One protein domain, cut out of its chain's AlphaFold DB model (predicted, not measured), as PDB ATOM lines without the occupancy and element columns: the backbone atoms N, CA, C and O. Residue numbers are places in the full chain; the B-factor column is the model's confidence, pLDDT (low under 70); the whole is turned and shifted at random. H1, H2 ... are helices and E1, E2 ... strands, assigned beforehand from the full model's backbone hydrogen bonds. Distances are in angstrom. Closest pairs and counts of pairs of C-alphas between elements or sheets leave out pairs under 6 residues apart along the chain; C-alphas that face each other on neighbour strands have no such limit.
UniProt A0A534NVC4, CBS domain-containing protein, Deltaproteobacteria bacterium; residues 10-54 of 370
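This is residues 10 to 54 of the 370 residues of the protein "CBS domain-containing protein" of Deltaproteobacteria bacterium (UniProt A0A534NVC4). A two-stranded hairpin of E1 and E2 has the helix H2 beside E1, giving a loose row of E2, E1 and H2; the short helix H1 lies toward one end of the long axis. The printed part has 45 residues, with two named helices and two named strands in the order H1, H2, E1, E2, and the sheet, order E1 - E2, is antiparallel. The class is mixed, helices and strands. The whole is loose, with a radius of gyration of the C-alphas of 11.8 A, and elongated, spanning 35 by 20 by 14 A.

E1 is residues 35 to 41, 19.3 A from first to last C-alpha, beginning at C-alpha 35 (-51.856, 24.859, -19.364). E2 is residues 47 to 53, 19.7 A long, ending at C-alpha 53 (-56.131, 26.044, -17.165). H2 is residues 22 to 30, 12.7 A long. H1 is residues 10 to 14, 6.1 A long, beginning at C-alpha 10 (-29.492, 25.405, -6.305).

E1 and E2 form a hairpin, antiparallel, with 155 degrees between their N-to-C directions. N 38 and O 50 are within hydrogen-bond range at 2.8 A, as are N 52 and O 36 at 2.9 A. The C-alphas of Pro 37 and Val 51 face each other at 4.5 A. H2 and E1 have 5 pairs of C-alphas within 8 A, the closest being those of Arg 25 and Tyr 39, 6.7 A apart. H2 and E2 are apart. H1 is apart from H2, E1 and E2. In H1 and H2 every O i to N i+4 pair is within hydrogen-bond range.

The two C-alphas farthest apart are those of Lys 15 and Arg 54, 35.3 A. The printed part has no cut. The links H2 to E1 and E1 to E2 are tight, and H1 to H2 is short. The mean pLDDT of the printed part is 89.0, and no printed residue is under 70.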
ATOM      1  N   SER A  10     -30.161  26.705  -6.459       87.06
ATOM      2  CA  SER A  10     -29.492  25.405  -6.305       87.06
ATOM      3  C   SER A  10     -28.805  25.253  -4.942       87.06
ATOM      4  O   SER A  10     -28.874  24.190  -4.327       87.06
ATOM      5  N   VAL A  11     -28.203  26.327  -4.420       89.56
ATOM      6  CA  VAL A  11     -27.565  26.353  -3.092       89.56
ATOM      7  C   VAL A  11     -28.609  26.323  -1.975       89.56
ATOM      8  O   VAL A  11     -28.371  25.725  -0.925       89.56
ATOM      9  N   ALA A  12     -29.761  26.973  -2.163       87.31
ATOM     10  CA  ALA A  12     -30.873  26.885  -1.219       87.31
ATOM     11  C   ALA A  12     -31.381  25.441  -1.109       87.31
ATOM     12  O   ALA A  12     -31.409  24.897  -0.003       87.31
ATOM     13  N   PHE A  13     -31.643  24.804  -2.252       89.94
ATOM     14  CA  PHE A  13     -32.095  23.419  -2.324       89.94
ATOM     15  C   PHE A  13     -31.090  22.435  -1.706       89.94
ATOM     16  O   PHE A  13     -31.462  21.631  -0.855       89.94
ATOM     17  N   ALA A  14     -29.798  22.553  -2.040       93.19
ATOM     18  CA  ALA A  14     -28.745  21.695  -1.485       93.19
ATOM     19  C   ALA A  14     -28.606  21.806   0.047       93.19
ATOM     20  O   ALA A  14     -28.151  20.873   0.701       93.19
ATOM     21  N   LYS A  15     -29.014  22.940   0.629       93.12
ATOM     22  CA  LYS A  15     -29.036  23.176   2.082       93.12
ATOM     23  C   LYS A  15     -30.375  22.799   2.735       93.12
ATOM     24  O   LYS A  15     -30.609  23.190   3.874       93.12
ATOM     25  N   GLY A  16     -31.271  22.109   2.023       89.81
ATOM     26  CA  GLY A  16     -32.595  21.724   2.524       89.81
ATOM     27  C   GLY A  16     -33.567  22.895   2.710       89.81
ATOM     28  O   GLY A  16     -34.580  22.746   3.388       89.81
ATOM     29  N   ARG A  17     -33.271  24.069   2.133       90.75
ATOM     30  CA  ARG A  17     -34.165  25.237   2.142       90.75
ATOM     31  C   ARG A  17     -35.012  25.255   0.875       90.75
ATOM     32  O   ARG A  17     -34.583  24.795  -0.181       90.75
ATOM     33  N   ILE A  18     -36.202  25.836   0.975       91.81
ATOM     34  CA  ILE A  18     -37.126  25.972  -0.152       91.81
ATOM     35  C   ILE A  18     -36.680  27.166  -1.008       91.81
ATOM     36  O   ILE A  18     -36.638  28.281  -0.488       91.81
ATOM     37  N   PRO A  19     -36.321  26.964  -2.289       92.19
ATOM     38  CA  PRO A  19     -35.961  28.064  -3.173       92.19
ATOM     39  C   PRO A  19     -37.204  28.880  -3.549       92.19
ATOM     40  O   PRO A  19     -38.277  28.326  -3.784       92.19
ATOM     41  N   GLU A  20     -37.067  30.196  -3.648       89.00
ATOM     42  CA  GLU A  20     -38.139  31.087  -4.099       89.00
ATOM     43  C   GLU A  20     -38.377  30.988  -5.611       89.00
ATOM     44  O   GLU A  20     -39.486  31.263  -6.079       89.00
ATOM     45  N   LEU A  21     -37.350  30.576  -6.361       90.94
ATOM     46  CA  LEU A  21     -37.349  30.445  -7.818       90.94
ATOM     47  C   LEU A  21     -37.837  31.725  -8.518       90.94
ATOM     48  O   LEU A  21     -38.649  31.667  -9.446       90.94
ATOM     49  N   LYS A  22     -37.335  32.895  -8.092       87.44
ATOM     50  CA  LYS A  22     -37.781  34.215  -8.589       87.44
ATOM     51  C   LYS A  22     -37.691  34.334 -10.112       87.44
ATOM     52  O   LYS A  22     -38.646  34.788 -10.739       87.44
ATOM     53  N   ALA A  23     -36.594  33.858 -10.711       88.38
ATOM     54  CA  ALA A  23     -36.426  33.819 -12.168       88.38
ATOM     55  C   ALA A  23     -37.527  33.012 -12.862       88.38
ATOM     56  O   ALA A  23     -38.134  33.483 -13.821       88.38
ATOM     57  N   LEU A  24     -37.797  31.800 -12.369       87.62
ATOM     58  CA  LEU A  24     -38.787  30.899 -12.953       87.62
ATOM     59  C   LEU A  24     -40.196  31.483 -12.830       87.62
ATOM     60  O   LEU A  24     -40.962  31.443 -13.788       87.62
ATOM     61  N   ARG A  25     -40.529  32.050 -11.664       87.25
ATOM     62  CA  ARG A  25     -41.824  32.694 -11.418       87.25
ATOM     63  C   ARG A  25     -42.027  33.909 -12.324       87.25
ATOM     64  O   ARG A  25     -43.100  34.037 -12.909       87.25
ATOM     65  N   LEU A  26     -41.002  34.749 -12.496       85.94
ATOM     66  CA  LEU A  26     -41.039  35.889 -13.418       85.94
ATOM     67  C   LEU A  26     -41.208  35.430 -14.872       85.94
ATOM     68  O   LEU A  26     -42.091  35.914 -15.574       85.94
ATOM     69  N   HIS A  27     -40.408  34.456 -15.305       86.19
ATOM     70  CA  HIS A  27     -40.459  33.909 -16.660       86.19
ATOM     71  C   HIS A  27     -41.811  33.246 -16.979       86.19
ATOM     72  O   HIS A  27     -42.401  33.485 -18.030       86.19
ATOM     73  N   ASN A  28     -42.373  32.470 -16.048       84.81
ATOM     74  CA  ASN A  28     -43.718  31.905 -16.206       84.81
ATOM     75  C   ASN A  28     -44.822  32.980 -16.209       84.81
ATOM     76  O   ASN A  28     -45.912  32.744 -16.736       84.81
ATOM     77  N   GLY A  29     -44.555  34.158 -15.641       79.75
ATOM     78  CA  GLY A  29     -45.438  35.321 -15.720       79.75
ATOM     79  C   GLY A  29     -45.507  35.938 -17.120       79.75
ATOM     80  O   GLY A  29     -46.546  36.485 -17.482       79.75
ATOM     81  N   THR A  30     -44.446  35.810 -17.922       83.44
ATOM     82  CA  THR A  30     -44.346  36.426 -19.255       83.44
ATOM     83  C   THR A  30     -44.661  35.472 -20.408       83.44
ATOM     84  O   THR A  30     -44.949  35.935 -21.509       83.44
ATOM     85  N   ILE A  31     -44.684  34.155 -20.174       84.50
ATOM     86  CA  ILE A  31     -45.098  33.163 -21.177       84.50
ATOM     87  C   ILE A  31     -46.564  32.757 -20.983       84.50
ATOM     88  O   ILE A  31     -46.965  32.227 -19.942       84.50
ATOM     89  N   TYR A  32     -47.366  32.922 -22.036       81.31
ATOM     90  CA  TYR A  32     -48.777  32.536 -22.063       81.31
ATOM     91  C   TYR A  32     -48.956  31.133 -22.659       81.31
ATOM     92  O   TYR A  32     -49.043  30.961 -23.869       81.31
ATOM     93  N   ARG A  33     -49.007  30.118 -21.786       86.69
ATOM     94  CA  ARG A  33     -49.346  28.726 -22.140       86.69
ATOM     95  C   ARG A  33     -50.810  28.423 -21.822       86.69
ATOM     96  O   ARG A  33     -51.333  28.954 -20.845       86.69
ATOM     97  N   TRP A  34     -51.425  27.518 -22.586       84.94
ATOM     98  CA  TRP A  34     -52.801  27.045 -22.359       84.94
ATOM     99  C   TRP A  34     -52.974  26.308 -21.029       84.94
ATOM    100  O   TRP A  34     -53.942  26.548 -20.316       84.94
ATOM    101  N   ASN A  35     -52.009  25.454 -20.685       87.56
ATOM    102  CA  ASN A  35     -51.856  24.859 -19.364       87.56
ATOM    103  C   ASN A  35     -50.536  25.360 -18.785       87.56
ATOM    104  O   ASN A  35     -49.473  25.140 -19.376       87.56
ATOM    105  N   ARG A  36     -50.593  26.078 -17.663       90.69
ATOM    106  CA  ARG A  36     -49.412  26.718 -17.080       90.69
ATOM    107  C   ARG A  36     -49.052  26.087 -15.732       90.69
ATOM    108  O   ARG A  36     -49.798  26.281 -14.774       90.69
ATOM    109  N   PRO A  37     -47.916  25.374 -15.628       90.31
ATOM    110  CA  PRO A  37     -47.391  24.946 -14.341       90.31
ATOM    111  C   PRO A  37     -46.816  26.153 -13.592       90.31
ATOM    112  O   PRO A  37     -45.873  26.803 -14.043       90.31
ATOM    113  N   CYS A  38     -47.392  26.449 -12.435       90.38
ATOM    114  CA  CYS A  38     -47.029  27.552 -11.563       90.38
ATOM    115  C   CYS A  38     -46.410  26.999 -10.279       90.38
ATOM    116  O   CYS A  38     -47.088  26.334  -9.492       90.38
ATOM    117  N   TYR A  39     -45.128  27.297 -10.069       92.31
ATOM    118  CA  TYR A  39     -44.481  27.105  -8.777       92.31
ATOM    119  C   TYR A  39     -44.845  28.258  -7.841       92.31
ATOM    120  O   TYR A  39     -44.757  29.430  -8.223       92.31
ATOM    121  N   GLY A  40     -45.207  27.920  -6.611       91.25
ATOM    122  CA  GLY A  40     -45.462  28.886  -5.557       91.25
ATOM    123  C   GLY A  40     -45.059  28.348  -4.193       91.25
ATOM    124  O   GLY A  40     -44.786  27.161  -4.022       91.25
ATOM    125  N   ILE A  41     -45.025  29.245  -3.214       91.69
ATOM    126  CA  ILE A  41     -44.834  28.919  -1.803       91.69
ATOM    127  C   ILE A  41     -46.046  29.497  -1.081       91.69
ATOM    128  O   ILE A  41     -46.348  30.680  -1.233       91.69
ATOM    129  N   SER A  42     -46.781  28.647  -0.374       90.00
ATOM    130  CA  SER A  42     -47.944  29.056   0.415       90.00
ATOM    131  C   SER A  42     -47.510  29.887   1.627       90.00
ATOM    132  O   SER A  42     -46.359  29.817   2.048       90.00
ATOM    133  N   GLU A  43     -48.434  30.629   2.240       90.12
ATOM    134  CA  GLU A  43     -48.144  31.467   3.421       90.12
ATOM    135  C   GLU A  43     -47.554  30.672   4.599       90.12
ATOM    136  O   GLU A  43     -46.730  31.180   5.351       90.12
ATOM    137  N   ASN A  44     -47.907  29.388   4.713       91.19
ATOM    138  CA  ASN A  44     -47.340  28.459   5.696       91.19
ATOM    139  C   ASN A  44     -45.925  27.950   5.343       91.19
ATOM    140  O   ASN A  44     -45.432  27.016   5.971       91.19
ATOM    141  N   GLY A  45     -45.295  28.505   4.307       89.19
ATOM    142  CA  GLY A  45     -43.968  28.130   3.839       89.19
ATOM    143  C   GLY A  45     -43.918  26.854   2.998       89.19
ATOM    144  O   GLY A  45     -42.833  26.467   2.590       89.19
ATOM    145  N   LYS A  46     -45.040  26.180   2.704       91.81
ATOM    146  CA  LYS A  46     -45.029  24.934   1.917       91.81
ATOM    147  C   LYS A  46     -44.926  25.227   0.408       91.81
ATOM    148  O   LYS A  46     -45.769  25.966  -0.109       91.81
ATOM    149  N   PRO A  47     -43.965  24.636  -0.328       92.44
ATOM    150  CA  PRO A  47     -43.907  24.774  -1.777       92.44
ATOM    151  C   PRO A  47     -45.033  23.969  -2.431       92.44
ATOM    152  O   PRO A  47     -45.401  22.890  -1.959       92.44
ATOM    153  N   HIS A  48     -45.570  24.481  -3.532       92.19
ATOM    154  CA  HIS A  48     -46.617  23.828  -4.303       92.19
ATOM    155  C   HIS A  48     -46.409  24.012  -5.806       92.19
ATOM    156  O   HIS A  48     -45.812  24.987  -6.271       92.19
ATOM    157  N   LEU A  49     -46.961  23.067  -6.562       92.25
ATOM    158  CA  LEU A  49     -47.133  23.164  -8.000       92.25
ATOM    159  C   LEU A  49     -48.632  23.199  -8.288       92.25
ATOM    160  O   LEU A  49     -49.360  22.290  -7.897       92.25
ATOM    161  N   ARG A  50     -49.085  24.244  -8.972       91.56
ATOM    162  CA  ARG A  50     -50.454  24.350  -9.482       91.56
ATOM    163  C   ARG A  50     -50.421  24.339 -11.000       91.56
ATOM    164  O   ARG A  50     -49.530  24.940 -11.587       91.56
ATOM    165  N   VAL A  51     -51.397  23.705 -11.636       89.88
ATOM    166  CA  VAL A  51     -51.601  23.826 -13.084       89.88
ATOM    167  C   VAL A  51     -52.779  24.759 -13.321       89.88
ATOM    168  O   VAL A  51     -53.880  24.504 -12.848       89.88
ATOM    169  N   GLU A  52     -52.538  25.866 -14.015       90.81
ATOM    170  CA  GLU A  52     -53.584  26.803 -14.420       90.81
ATOM    171  C   GLU A  52     -54.103  26.440 -15.811       90.81
ATOM    172  O   GLU A  52     -53.334  26.436 -16.775       90.81
ATOM    173  N   LEU A  53     -55.407  26.180 -15.907       89.25
ATOM    174  CA  LEU A  53     -56.131  26.044 -17.165       89.25
ATOM    175  C   LEU A  53     -56.491  27.435 -17.696       89.25
ATOM    176  O   LEU A  53     -57.147  28.214 -17.008       89.25
ATOM    177  N   ARG A  54     -56.082  27.748 -18.925       88.50
ATOM    178  CA  ARG A  54     -56.258  29.080 -19.536       88.50
ATOM    179  C   ARG A  54     -56.945  29.036 -20.901       88.50
ATOM    180  O   ARG A  54     -56.862  29.994 -21.658       88.50
TER     181      ARG A  54